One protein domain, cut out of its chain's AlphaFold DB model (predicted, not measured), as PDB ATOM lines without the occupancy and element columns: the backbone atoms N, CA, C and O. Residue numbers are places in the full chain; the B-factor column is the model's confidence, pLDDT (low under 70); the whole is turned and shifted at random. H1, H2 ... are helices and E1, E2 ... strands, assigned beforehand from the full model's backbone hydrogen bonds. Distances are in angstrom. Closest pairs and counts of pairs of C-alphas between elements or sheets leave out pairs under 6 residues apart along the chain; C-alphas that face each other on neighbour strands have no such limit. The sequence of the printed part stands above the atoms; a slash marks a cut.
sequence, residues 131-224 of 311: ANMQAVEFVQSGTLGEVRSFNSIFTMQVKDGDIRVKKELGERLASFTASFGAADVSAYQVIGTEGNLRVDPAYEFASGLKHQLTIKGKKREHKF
ATOM      1  N   ALA A 131      25.776 -36.146 -10.916       83.88
ATOM      2  CA  ALA A 131      25.810 -37.589 -11.136       83.88
ATOM      3  C   ALA A 131      27.158 -38.173 -10.678       83.88
ATOM      4  O   ALA A 131      27.199 -39.153  -9.931       83.88
ATOM      5  N   ASN A 132      28.266 -37.519 -11.033       85.12
ATOM      6  CA  ASN A 132      29.598 -37.881 -10.557       85.12
ATOM      7  C   ASN A 132      29.738 -37.771  -9.029       85.12
ATOM      8  O   ASN A 132      30.318 -38.671  -8.419       85.12
ATOM      9  N   MET A 133      29.178 -36.741  -8.388       85.44
ATOM     10  CA  MET A 133      29.194 -36.623  -6.922       85.44
ATOM     11  C   MET A 133      28.311 -37.669  -6.228       85.44
ATOM     12  O   MET A 133      28.740 -38.265  -5.240       85.44
ATOM     13  N   GLN A 134      27.144 -38.006  -6.781       84.38
ATOM     14  CA  GLN A 134      26.326 -39.121  -6.287       84.38
ATOM     15  C   GLN A 134      27.029 -40.477  -6.477       84.38
ATOM     16  O   GLN A 134      26.912 -41.359  -5.631       84.38
ATOM     17  N   ALA A 135      27.803 -40.666  -7.551       83.62
ATOM     18  CA  ALA A 135      28.611 -41.873  -7.731       83.62
ATOM     19  C   ALA A 135      29.707 -42.007  -6.654       83.62
ATOM     20  O   ALA A 135      29.951 -43.113  -6.165       83.62
ATOM     21  N   VAL A 136      30.320 -40.891  -6.240       84.88
ATOM     22  CA  VAL A 136      31.246 -40.846  -5.096       84.88
ATOM     23  C   VAL A 136      30.514 -41.171  -3.785       84.88
ATOM     24  O   VAL A 136      31.005 -42.000  -3.016       84.88
ATOM     25  N   GLU A 137      29.323 -40.613  -3.553       85.94
ATOM     26  CA  GLU A 137      28.502 -40.914  -2.371       85.94
ATOM     27  C   GLU A 137      28.108 -42.402  -2.292       85.94
ATOM     28  O   GLU A 137      28.248 -43.020  -1.235       85.94
ATOM     29  N   PHE A 138      27.685 -43.032  -3.395       81.75
ATOM     30  CA  PHE A 138      27.347 -44.465  -3.409       81.75
ATOM     31  C   PHE A 138      28.531 -45.369  -3.031       81.75
ATOM     32  O   PHE A 138      28.325 -46.431  -2.439       81.75
ATOM     33  N   VAL A 139      29.760 -44.949  -3.347       78.19
ATOM     34  CA  VAL A 139      30.987 -45.634  -2.921       78.19
ATOM     35  C   VAL A 139      31.274 -45.381  -1.440       78.19
ATOM     36  O   VAL A 139      31.480 -46.332  -0.692       78.19
ATOM     37  N   GLN A 140      31.268 -44.119  -1.001       81.44
ATOM     38  CA  GLN A 140      31.624 -43.740   0.374       81.44
ATOM     39  C   GLN A 140      30.614 -44.230   1.421       81.44
ATOM     40  O   GLN A 140      31.007 -44.649   2.504       81.44
ATOM     41  N   SER A 141      29.321 -44.232   1.090       85.44
ATOM     42  CA  SER A 141      28.232 -44.708   1.961       85.44
ATOM     43  C   SER A 141      28.228 -46.224   2.193       85.44
ATOM     44  O   SER A 141      27.414 -46.720   2.969       85.44
ATOM     45  N   GLY A 142      29.071 -46.986   1.486       78.06
ATOM     46  CA  GLY A 142      29.035 -48.450   1.499       78.06
ATOM     47  C   GLY A 142      27.801 -49.045   0.804       78.06
ATOM     48  O   GLY A 142      27.570 -50.249   0.902       78.06
ATOM     49  N   THR A 143      27.016 -48.243   0.069       82.94
ATOM     50  CA  THR A 143      25.793 -48.695  -0.631       82.94
ATOM     51  C   THR A 143      26.063 -49.829  -1.632       82.94
ATOM     52  O   THR A 143      25.196 -50.671  -1.868       82.94
ATOM     53  N   LEU A 144      27.268 -49.880  -2.208       64.69
ATOM     54  CA  LEU A 144      27.707 -50.935  -3.134       64.69
ATOM     55  C   LEU A 144      28.321 -52.169  -2.434       64.69
ATOM     56  O   LEU A 144      28.704 -53.129  -3.107       64.69
ATOM     57  N   GLY A 145      28.412 -52.165  -1.101       74.56
ATOM     58  CA  GLY A 145      29.243 -53.093  -0.334       74.56
ATOM     59  C   GLY A 145      30.728 -52.733  -0.428       74.56
ATOM     60  O   GLY A 145      31.089 -51.574  -0.632       74.56
ATOM     61  N   GLU A 146      31.605 -53.729  -0.309       67.62
ATOM     62  CA  GLU A 146      33.040 -53.534  -0.537       67.62
ATOM     63  C   GLU A 146      33.294 -53.379  -2.044       67.62
ATOM     64  O   GLU A 146      32.940 -54.262  -2.829       67.62
ATOM     65  N   VAL A 147      33.891 -52.262  -2.470       62.09
ATOM     66  CA  VAL A 147      34.222 -52.036  -3.887       62.09
ATOM     67  C   VAL A 147      35.354 -52.973  -4.304       62.09
ATOM     68  O   VAL A 147      36.428 -52.963  -3.707       62.09
ATOM     69  N   ARG A 148      35.114 -53.783  -5.341       51.31
ATOM     70  CA  ARG A 148      36.055 -54.799  -5.837       51.31
ATOM     71  C   ARG A 148      36.767 -54.382  -7.115       51.31
ATOM     72  O   ARG A 148      37.929 -54.734  -7.288       51.31
ATOM     73  N   SER A 149      36.098 -53.652  -8.005       57.09
ATOM     74  CA  SER A 149      36.709 -53.163  -9.243       57.09
ATOM     75  C   SER A 149      36.034 -51.900  -9.774       57.09
ATOM     76  O   SER A 149      34.853 -51.631  -9.537       57.09
ATOM     77  N   PHE A 150      36.812 -51.126 -10.528       68.00
ATOM     78  CA  PHE A 150      36.351 -49.975 -11.291       68.00
ATOM     79  C   PHE A 150      36.784 -50.153 -12.745       68.00
ATOM     80  O   PHE A 150      37.951 -50.407 -13.023       68.00
ATOM     81  N   ASN A 151      35.850 -50.026 -13.682       70.88
ATOM     82  CA  ASN A 151      36.149 -50.064 -15.108       70.88
ATOM     83  C   ASN A 151      35.727 -48.738 -15.730       70.88
ATOM     84  O   ASN A 151      34.580 -48.327 -15.573       70.88
ATOM     85  N   SER A 152      36.632 -48.085 -16.447       75.25
ATOM     86  CA  SER A 152      36.374 -46.844 -17.169       75.25
ATOM     87  C   SER A 152      36.746 -47.016 -18.635       75.25
ATOM     88  O   SER A 152      37.810 -47.536 -18.976       75.25
ATOM     89  N   ILE A 153      35.858 -46.563 -19.512       65.44
ATOM     90  CA  ILE A 153      36.113 -46.467 -20.940       65.44
ATOM     91  C   ILE A 153      35.746 -45.064 -21.420       65.44
ATOM     92  O   ILE A 153      34.608 -44.604 -21.294       65.44
ATOM     93  N   PHE A 154      36.748 -44.379 -21.961       61.16
ATOM     94  CA  PHE A 154      36.607 -43.073 -22.582       61.16
ATOM     95  C   PHE A 154      37.286 -43.114 -23.945       61.16
ATOM     96  O   PHE A 154      38.511 -43.060 -24.060       61.16
ATOM     97  N   THR A 155      36.477 -43.243 -24.986       43.56
ATOM     98  CA  THR A 155      36.938 -43.299 -26.367       43.56
ATOM     99  C   THR A 155      36.276 -42.207 -27.185       43.56
ATOM    100  O   THR A 155      35.095 -41.914 -27.014       43.56
ATOM    101  N   MET A 156      37.060 -41.599 -28.067       52.59
ATOM    102  CA  MET A 156      36.613 -40.619 -29.054       52.59
ATOM    103  C   MET A 156      37.528 -40.688 -30.273       52.59
ATOM    104  O   MET A 156      38.682 -41.086 -30.150       52.59
ATOM    105  N   GLN A 157      37.063 -40.257 -31.441       42.62
ATOM    106  CA  GLN A 157      37.951 -40.036 -32.587       42.62
ATOM    107  C   GLN A 157      38.689 -38.696 -32.437       42.62
ATOM    108  O   GLN A 157      38.068 -37.631 -32.431       42.62
ATOM    109  N   VAL A 158      40.019 -38.733 -32.357       53.06
ATOM    110  CA  VAL A 158      40.885 -37.553 -32.490       53.06
ATOM    111  C   VAL A 158      41.624 -37.643 -33.823       53.06
ATOM    112  O   VAL A 158      41.950 -38.724 -34.298       53.06
ATOM    113  N   LYS A 159      41.839 -36.491 -34.462       53.03
ATOM    114  CA  LYS A 159      42.443 -36.416 -35.795       53.03
ATOM    115  C   LYS A 159      43.913 -36.833 -35.769       53.03
ATOM    116  O   LYS A 159      44.640 -36.468 -34.844       53.03
ATOM    117  N   ASP A 160      44.355 -37.488 -36.840       44.78
ATOM    118  CA  ASP A 160      45.772 -37.759 -37.079       44.78
ATOM    119  C   ASP A 160      46.600 -36.463 -37.012       44.78
ATOM    120  O   ASP A 160      46.187 -35.411 -37.508       44.78
ATOM    121  N   GLY A 161      47.764 -36.539 -36.361       52.62
ATOM    122  CA  GLY A 161      48.640 -35.392 -36.089       52.62
ATOM    123  C   GLY A 161      48.368 -34.647 -34.772       52.62
ATOM    124  O   GLY A 161      49.130 -33.746 -34.424       52.62
ATOM    125  N   ASP A 162      47.332 -35.009 -34.010       56.41
ATOM    126  CA  ASP A 162      47.101 -34.468 -32.664       56.41
ATOM    127  C   ASP A 162      48.062 -35.085 -31.624       56.41
ATOM    128  O   ASP A 162      48.380 -36.275 -31.650       56.41
ATOM    129  N   ILE A 163      48.522 -34.274 -30.670       51.72
ATOM    130  CA  ILE A 163      49.624 -34.601 -29.746       51.72
ATOM    131  C   ILE A 163      49.323 -35.703 -28.705       51.72
ATOM    132  O   ILE A 163      50.206 -36.066 -27.930       51.72
ATOM    133  N   ARG A 164      48.089 -36.218 -28.628       55.00
ATOM    134  CA  ARG A 164      47.572 -36.973 -27.465       55.00
ATOM    135  C   ARG A 164      47.756 -38.508 -27.495       55.00
ATOM    136  O   ARG A 164      47.276 -39.181 -26.587       55.00
ATOM    137  N   VAL A 165      48.413 -39.090 -28.503       49.41
ATOM    138  CA  VAL A 165      48.228 -40.514 -28.898       49.41
ATOM    139  C   VAL A 165      49.361 -41.515 -28.544       49.41
ATOM    140  O   VAL A 165      49.854 -42.216 -29.424       49.41
ATOM    141  N   LYS A 166      49.796 -41.635 -27.276       57.16
ATOM    142  CA  LYS A 166      50.777 -42.664 -26.809       57.16
ATOM    143  C   LYS A 166      50.418 -43.164 -25.389       57.16
ATOM    144  O   LYS A 166      49.825 -42.375 -24.661       57.16
ATOM    145  N   LYS A 167      50.730 -44.416 -24.974       46.09
ATOM    146  CA  LYS A 167      50.512 -44.939 -23.587       46.09
ATOM    147  C   LYS A 167      50.940 -46.410 -23.369       46.09
ATOM    148  O   LYS A 167      51.337 -47.049 -24.330       46.09
ATOM    149  N   GLU A 168      50.731 -46.942 -22.151       44.84
ATOM    150  CA  GLU A 168      49.891 -48.146 -21.912       44.84
ATOM    151  C   GLU A 168      49.350 -48.205 -20.451       44.84
ATOM    152  O   GLU A 168      48.828 -47.177 -19.997       44.84
ATOM    153  N   LEU A 169      49.364 -49.360 -19.748       48.03
ATOM    154  CA  LEU A 169      48.499 -49.651 -18.583       48.03
ATOM    155  C   LEU A 169      49.078 -50.567 -17.473       48.03
ATOM    156  O   LEU A 169      49.733 -51.560 -17.763       48.03
ATOM    157  N   GLY A 170      48.681 -50.298 -16.215       36.03
ATOM    158  CA  GLY A 170      48.835 -51.172 -15.027       36.03
ATOM    159  C   GLY A 170      49.655 -50.527 -13.894       36.03
ATOM    160  O   GLY A 170      50.650 -49.869 -14.168       36.03
ATOM    161  N   GLU A 171      49.322 -50.624 -12.599       41.81
ATOM    162  CA  GLU A 171      48.146 -51.159 -11.857       41.81
ATOM    163  C   GLU A 171      47.900 -50.210 -10.636       41.81
ATOM    164  O   GLU A 171      48.600 -49.209 -10.508       41.81
ATOM    165  N   ARG A 172      46.980 -50.351  -9.666       43.34
ATOM    166  CA  ARG A 172      45.970 -51.372  -9.296       43.34
ATOM    167  C   ARG A 172      44.837 -51.538 -10.318       43.34
ATOM    168  O   ARG A 172      44.718 -50.695 -11.204       43.34
ATOM    169  N   LEU A 173      43.981 -52.568 -10.177       42.81
ATOM    170  CA  LEU A 173      42.990 -52.931 -11.202       42.81
ATOM    171  C   LEU A 173      41.749 -52.022 -11.295       42.81
ATOM    172  O   LEU A 173      40.596 -52.423 -11.124       42.81
ATOM    173  N   ALA A 174      42.024 -50.777 -11.657       52.19
ATOM    174  CA  ALA A 174      41.151 -49.953 -12.459       52.19
ATOM    175  C   ALA A 174      41.569 -50.098 -13.933       52.19
ATOM    176  O   ALA A 174      42.672 -49.703 -14.310       52.19
ATOM    177  N   SER A 175      40.704 -50.675 -14.773       62.12
ATOM    178  CA  SER A 175      40.963 -50.738 -16.218       62.12
ATOM    179  C   SER A 175      40.490 -49.442 -16.873       62.12
ATOM    180  O   SER A 175      39.317 -49.082 -16.741       62.12
ATOM    181  N   PHE A 176      41.399 -48.743 -17.557       69.94
ATOM    182  CA  PHE A 176      41.126 -47.488 -18.263       69.94
ATOM    183  C   PHE A 176      41.380 -47.655 -19.759       69.94
ATOM    184  O   PHE A 176      42.486 -47.396 -20.242       69.94
ATOM    185  N   THR A 177      40.345 -48.015 -20.514       69.19
ATOM    186  CA  THR A 177      40.421 -47.979 -21.978       69.19
ATOM    187  C   THR A 177      40.244 -46.539 -22.443       69.19
ATOM    188  O   THR A 177      39.123 -46.047 -22.575       69.19
ATOM    189  N   ALA A 178      41.366 -45.862 -22.686       70.00
ATOM    190  CA  ALA A 178      41.406 -44.586 -23.386       70.00
ATOM    191  C   ALA A 178      41.803 -44.833 -24.847       70.00
ATOM    192  O   ALA A 178      42.871 -45.385 -25.101       70.00
ATOM    193  N   SER A 179      40.960 -44.438 -25.803       63.03
ATOM    194  CA  SER A 179      41.280 -44.551 -27.232       63.03
ATOM    195  C   SER A 179      40.923 -43.281 -27.977       63.03
ATOM    196  O   SER A 179      39.854 -42.706 -27.782       63.03
ATOM    197  N   PHE A 180      41.831 -42.898 -28.867       66.38
ATOM    198  CA  PHE A 180      41.690 -41.764 -29.767       66.38
ATOM    199  C   PHE A 180      41.360 -42.175 -31.216       66.38
ATOM    200  O   PHE A 180      41.284 -41.321 -32.093       66.38
ATOM    201  N   GLY A 181      41.130 -43.474 -31.455       51.88
ATOM    202  CA  GLY A 181      40.827 -44.054 -32.771       51.88
ATOM    203  C   GLY A 181      39.688 -45.084 -32.763       51.88
ATOM    204  O   GLY A 181      39.575 -45.883 -33.688       51.88
ATOM    205  N   ALA A 182      38.840 -45.089 -31.730       58.75
ATOM    206  CA  ALA A 182      37.656 -45.950 -31.627       58.75
ATOM    207  C   ALA A 182      36.361 -45.120 -31.665       58.75
ATOM    208  O   ALA A 182      36.406 -43.897 -31.560       58.75
ATOM    209  N   ALA A 183      35.210 -45.777 -31.836       63.00
ATOM    210  CA  ALA A 183      33.904 -45.117 -31.774       63.00
ATOM    211  C   ALA A 183      33.649 -44.484 -30.393       63.00
ATOM    212  O   ALA A 183      34.216 -44.928 -29.391       63.00
ATOM    213  N   ASP A 184      32.788 -43.468 -30.342       72.56
ATOM    214  CA  ASP A 184      32.542 -42.690 -29.127       72.56
ATOM    215  C   ASP A 184      31.884 -43.545 -28.028       72.56
ATOM    216  O   ASP A 184      30.746 -44.004 -28.165       72.56
ATOM    217  N   VAL A 185      32.596 -43.744 -26.916       76.62
ATOM    218  CA  VAL A 185      32.090 -44.403 -25.703       76.62
ATOM    219  C   VAL A 185      32.539 -43.588 -24.500       76.62
ATOM    220  O   VAL A 185      33.708 -43.246 -24.354       76.62
ATOM    221  N   SER A 186      31.599 -43.270 -23.619       84.31
ATOM    222  CA  SER A 186      31.829 -42.396 -22.472       84.31
ATOM    223  C   SER A 186      31.141 -43.008 -21.264       84.31
ATOM    224  O   SER A 186      30.009 -42.651 -20.958       84.31
ATOM    225  N   ALA A 187      31.775 -43.988 -20.621       88.19
ATOM    226  CA  ALA A 187      31.142 -44.752 -19.551       88.19
ATOM    227  C   ALA A 187      32.130 -45.196 -18.470       88.19
ATOM    228  O   ALA A 187      33.298 -45.480 -18.738       88.19
ATOM    229  N   TYR A 188      31.631 -45.348 -17.246       85.50
ATOM    230  CA  TYR A 188      32.318 -46.119 -16.214       85.50
ATOM    231  C   TYR A 188      31.355 -47.032 -15.468       85.50
ATOM    232  O   TYR A 188      30.143 -46.815 -15.451       85.50
ATOM    233  N   GLN A 189      31.907 -48.070 -14.849       87.44
ATOM    234  CA  GLN A 189      31.184 -48.999 -14.004       87.44
ATOM    235  C   GLN A 189      31.972 -49.276 -12.722       87.44
ATOM    236  O   GLN A 189      33.096 -49.778 -12.762       87.44
ATOM    237  N   VAL A 190      31.356 -48.968 -11.582       80.38
ATOM    238  CA  VAL A 190      31.827 -49.361 -10.250       80.38
ATOM    239  C   VAL A 190      31.164 -50.688  -9.892       80.38
ATOM    240  O   VAL A 190      29.939 -50.796  -9.986       80.38
ATOM    241  N   ILE A 191      31.940 -51.686  -9.473       76.50
ATOM    242  CA  ILE A 191      31.439 -53.004  -9.065       76.50
ATOM    243  C   ILE A 191      31.882 -53.274  -7.622       76.50
ATOM    244  O   ILE A 191      33.076 -53.323  -7.322       76.50
ATOM    245  N   GLY A 192      30.909 -53.450  -6.729       70.88
ATOM    246  CA  GLY A 192      31.110 -53.892  -5.352       70.88
ATOM    247  C   GLY A 192      30.469 -55.253  -5.085       70.88
ATOM    248  O   GLY A 192      29.868 -55.859  -5.975       70.88
ATOM    249  N   THR A 193      30.606 -55.755  -3.858       72.56
ATOM    250  CA  THR A 193      30.099 -57.086  -3.474       72.56
ATOM    251  C   THR A 193      28.572 -57.201  -3.517       72.56
ATOM    252  O   THR A 193      28.056 -58.274  -3.812       72.56
ATOM    253  N   GLU A 194      27.843 -56.110  -3.263       78.12
ATOM    254  CA  GLU A 194      26.373 -56.115  -3.150       78.12
ATOM    255  C   GLU A 194      25.656 -55.573  -4.400       78.12
ATOM    256  O   GLU A 194      24.425 -55.654  -4.520       78.12
ATOM    257  N   GLY A 195      26.411 -55.007  -5.348       80.44
ATOM    258  CA  GLY A 195      25.850 -54.351  -6.519       80.44
ATOM    259  C   GLY A 195      26.863 -53.650  -7.418       80.44
ATOM    260  O   GLY A 195      28.070 -53.679  -7.197       80.44
ATOM    261  N   ASN A 196      26.358 -53.005  -8.466       86.81
ATOM    262  CA  ASN A 196      27.160 -52.195  -9.377       86.81
ATOM    263  C   ASN A 196      26.397 -50.956  -9.857       86.81
ATOM    264  O   ASN A 196      25.170 -50.971  -9.968       86.81
ATOM    265  N   LEU A 197      27.151 -49.907 -10.171       92.12
ATOM    266  CA  LEU A 197      26.675 -48.670 -10.778       92.12
ATOM    267  C   LEU A 197      27.389 -48.490 -12.115       92.12
ATOM    268  O   LEU A 197      28.609 -48.338 -12.125       92.12
ATOM    269  N   ARG A 198      26.646 -48.470 -13.224       93.25
ATOM    270  CA  ARG A 198      27.140 -47.987 -14.523       93.25
ATOM    271  C   ARG A 198      26.644 -46.565 -14.759       93.25
ATOM    272  O   ARG A 198      25.464 -46.285 -14.545       93.25
ATOM    273  N   VAL A 199      27.527 -45.697 -15.232       92.25
ATOM    274  CA  VAL A 199      27.203 -44.343 -15.687       92.25
ATOM    275  C   VAL A 199      27.471 -44.283 -17.185       92.25
ATOM    276  O   VAL A 199      28.557 -44.661 -17.622       92.25
ATOM    277  N   ASP A 200      26.455 -43.924 -17.970       90.56
ATOM    278  CA  ASP A 200      26.479 -44.030 -19.438       90.56
ATOM    279  C   ASP A 200      25.378 -43.148 -20.087       90.56
ATOM    280  O   ASP A 200      24.199 -43.530 -20.049       90.56
ATOM    281  N   PRO A 201      25.710 -41.968 -20.655       88.12
ATOM    282  CA  PRO A 201      27.052 -41.391 -20.750       88.12
ATOM    283  C   PRO A 201      27.573 -40.891 -19.389       88.12
ATOM    284  O   PRO A 201      26.778 -40.620 -18.488       88.12
ATOM    285  N   ALA A 202      28.897 -40.749 -19.262       85.19
ATOM    286  CA  ALA A 202      29.593 -40.431 -18.009       85.19
ATOM    287  C   ALA A 202      30.497 -39.192 -18.030       85.19
ATOM    288  O   ALA A 202      30.613 -38.515 -17.016       85.19
ATOM    289  N   TYR A 203      31.166 -38.905 -19.148       82.44
ATOM    290  CA  TYR A 203      32.180 -37.841 -19.226       82.44
ATOM    291  C   TYR A 203      31.777 -36.683 -20.148       82.44
ATOM    292  O   TYR A 203      32.473 -35.670 -20.220       82.44
ATOM    293  N   GLU A 204      30.668 -36.827 -20.869       77.69
ATOM    294  CA  GLU A 204      30.166 -35.855 -21.843       77.69
ATOM    295  C   GLU A 204      29.597 -34.593 -21.159       77.69
ATOM    296  O   GLU A 204      29.096 -34.649 -20.039       77.69
ATOM    297  N   PHE A 205      29.665 -33.445 -21.838       78.12
ATOM    298  CA  PHE A 205      29.045 -32.179 -21.412       78.12
ATOM    299  C   PHE A 205      28.038 -31.641 -22.449       78.12
ATOM    300  O   PHE A 205      27.364 -30.632 -22.229       78.12
ATOM    301  N   ALA A 206      27.896 -32.306 -23.600       73.50
ATOM    302  CA  ALA A 206      26.905 -31.999 -24.623       73.50
ATOM    303  C   ALA A 206      25.483 -32.501 -24.291       73.50
ATOM    304  O   ALA A 206      24.522 -31.896 -24.781       73.50
ATOM    305  N   SER A 207      25.341 -33.537 -23.458       80.31
ATOM    306  CA  SER A 207      24.092 -34.248 -23.129       80.31
ATOM    307  C   SER A 207      23.885 -34.408 -21.610       80.31
ATOM    308  O   SER A 207      24.711 -33.968 -20.816       80.31
ATOM    309  N   GLY A 208      22.741 -34.967 -21.198       82.88
ATOM    310  CA  GLY A 208      22.493 -35.358 -19.803       82.88
ATOM    311  C   GLY A 208      23.041 -36.756 -19.498       82.88
ATOM    312  O   GLY A 208      23.107 -37.598 -20.395       82.88
ATOM    313  N   LEU A 209      23.417 -36.997 -18.241       90.19
ATOM    314  CA  LEU A 209      24.015 -38.257 -17.787       90.19
ATOM    315  C   LEU A 209      22.947 -39.243 -17.284       90.19
ATOM    316  O   LEU A 209      21.793 -38.879 -17.035       90.19
ATOM    317  N   LYS A 210      23.315 -40.519 -17.126       92.94
ATOM    318  CA  LYS A 210      22.392 -41.563 -16.654       92.94
ATOM    319  C   LYS A 210      23.101 -42.581 -15.769       92.94
ATOM    320  O   LYS A 210      24.080 -43.192 -16.187       92.94
ATOM    321  N   HIS A 211      22.532 -42.826 -14.593       95.00
ATOM    322  CA  HIS A 211      22.892 -43.931 -13.709       95.00
ATOM    323  C   HIS A 211      22.057 -45.172 -14.018       95.00
ATOM    324  O   HIS A 211      20.837 -45.097 -14.163       95.00
ATOM    325  N   GLN A 212      22.720 -46.323 -14.047       95.56
ATOM    326  CA  GLN A 212      22.132 -47.655 -14.086       95.56
ATOM    327  C   GLN A 212      22.652 -48.420 -12.864       95.56
ATOM    328  O   GLN A 212      23.749 -48.978 -12.876       95.56
ATOM    329  N   LEU A 213      21.876 -48.391 -11.782       94.31
ATOM    330  CA  LEU A 213      22.227 -48.981 -10.494       94.31
ATOM    331  C   LEU A 213      21.584 -50.366 -10.359       94.31
ATOM    332  O   LEU A 213      20.380 -50.519 -10.564       94.31
ATOM    333  N   THR A 214      22.367 -51.371  -9.976       92.69
ATOM    334  CA  THR A 214      21.884 -52.723  -9.671       92.69
ATOM    335  C   THR A 214      22.324 -53.118  -8.266       92.69
ATOM    336  O   THR A 214      23.513 -53.326  -8.056       92.69
ATOM    337  N   ILE A 215      21.387 -53.269  -7.325       90.50
ATOM    338  CA  ILE A 215      21.653 -53.727  -5.946       90.50
ATOM    339  C   ILE A 215      20.907 -55.040  -5.710       90.50
ATOM    340  O   ILE A 215      19.692 -55.093  -5.920       90.50
ATOM    341  N   LYS A 216      21.609 -56.102  -5.287       84.62
ATOM    342  CA  LYS A 216      21.035 -57.443  -5.020       84.62
ATOM    343  C   LYS A 216      20.055 -57.910  -6.117       84.62
ATOM    344  O   LYS A 216      18.922 -58.308  -5.848       84.62
ATOM    345  N   GLY A 217      20.465 -57.761  -7.381       81.94
ATOM    346  CA  GLY A 217      19.682 -58.108  -8.577       81.94
ATOM    347  C   GLY A 217      18.586 -57.110  -8.994       81.94
ATOM    348  O   GLY A 217      18.099 -57.187 -10.121       81.94
ATOM    349  N   LYS A 218      18.212 -56.140  -8.149       90.19
ATOM    350  CA  LYS A 218      17.189 -55.127  -8.466       90.19
ATOM    351  C   LYS A 218      17.817 -53.947  -9.207       90.19
ATOM    352  O   LYS A 218      18.699 -53.279  -8.671       90.19
ATOM    353  N   LYS A 219      17.340 -53.679 -10.426       94.62
ATOM    354  CA  LYS A 219      17.798 -52.570 -11.280       94.62
ATOM    355  C   LYS A 219      16.985 -51.295 -11.047       94.62
ATOM    356  O   LYS A 219      15.771 -51.361 -10.857       94.62
ATOM    357  N   ARG A 220      17.646 -50.140 -11.110       94.75
ATOM    358  CA  ARG A 220      17.055 -48.794 -11.139       94.75
ATOM    359  C   ARG A 220      17.823 -47.933 -12.139       94.75
ATOM    360  O   ARG A 220      19.047 -48.021 -12.205       94.75
ATOM    361  N   GLU A 221      17.117 -47.085 -12.880       95.81
ATOM    362  CA  GLU A 221      17.740 -46.022 -13.672       95.81
ATOM    363  C   GLU A 221      17.430 -44.654 -13.060       95.81
ATOM    364  O   GLU A 221      16.322 -44.427 -12.574       95.81
ATOM    365  N   HIS A 222      18.392 -43.736 -13.124       93.31
ATOM    366  CA  HIS A 222      18.184 -42.318 -12.842       93.31
ATOM    367  C   HIS A 222      18.792 -41.491 -13.976       93.31
ATOM    368  O   HIS A 222      19.874 -41.814 -14.464       93.31
ATOM    369  N   LYS A 223      18.086 -40.450 -14.427       92.50
ATOM    370  CA  LYS A 223      18.507 -39.587 -15.539       92.50
ATOM    371  C   LYS A 223      18.731 -38.178 -15.020       92.50
ATOM    372  O   LYS A 223      17.808 -37.578 -14.479       92.50
ATOM    373  N   PHE A 224      19.921 -37.649 -15.260       89.19
ATOM    374  CA  PHE A 224      20.288 -36.286 -14.912       89.19
ATOM    375  C   PHE A 224      20.072 -35.392 -16.139       89.19
ATOM    376  O   PHE A 224      20.483 -35.757 -17.247       89.19
TER     377      PHE A 224
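Overview. This is residues 131 to 224 of the 311 residues of the protein "Gfo/Idh/MocA family oxidoreductase" of Blastocatellia bacterium AA13 (UniProt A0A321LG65). One twisted wall of six strands has a single short helix, H1, packed over one face near its E4 and E5 side, while the other face has no named helix. Beyond the opposite edge, a long loop of residues 158 to 173 swings out from the end of E1 and comes back to start E2. The printed part has 94 residues with one named helix and six named strands, in the order H1 E1 E2 E3 E4 E5 E6; the mixed sheet runs E2 E1 E3 E4 E5 E6, and the class is mostly strand. The whole is only just compact, close to loose, with a radius of gyration of the C-alphas of 14.8 A and spans of 46 by 31 by 21 A.

Along the chain. H1 is residues 131 to 140, 14.3 A long, and its C-alpha 131 is at (25.810, -37.589, -11.136). E1 is residues 147 to 157, 31.3 A long, from C-alpha 147 at (34.222, -52.036, -3.887). E2 is residues 174 to 179. E3, residues 181 to 192, is the longest strand by residues; it measures 30.7 A and bends by 74 degrees at residue 184. E4 is residues 195 to 199, E5 residues 210 to 215, and E6 residues 218 to 223, ending with C-alpha 223 at (18.507, -39.587, -15.539).

Arrangement. H1 is on the sheet at a height of 9.3 A. It lies over E4, and runs along the strands at 16 degrees to E4 on the local plane. The closest C-alphas of H1 and E4 are those of Ala 135 and Leu 197, 7.7 A apart. In H1 every O i to N i+4 pair is within hydrogen-bond range. E2, an edge strand, is parallel to E1 at 4 degrees, with N 152 and O 175 2.9 A apart. E1 and E3 are antiparallel at 168 degrees, with N 155 and O 185 at 2.8 A. E3, E4, E5 and E6 form a meander, each strand the antiparallel neighbour of the one before, and a hairpin with it. Across them, N 190 and O 197 are 2.9 A apart, N 212 and O 198 2.8 A, and N 211 and O 222 2.8 A. E2 and E6, the two edge strands, are apart.

Size, cuts and confidence. The C-alphas farthest apart are those of Gly 161 and Lys 216, at 47.0 A. The printed part has no cut. The link from E1 to E2 is long, with 16 residues. Mean pLDDT of the printed part is 73.0; 36 residues are under 70, among them residues 153 to 177.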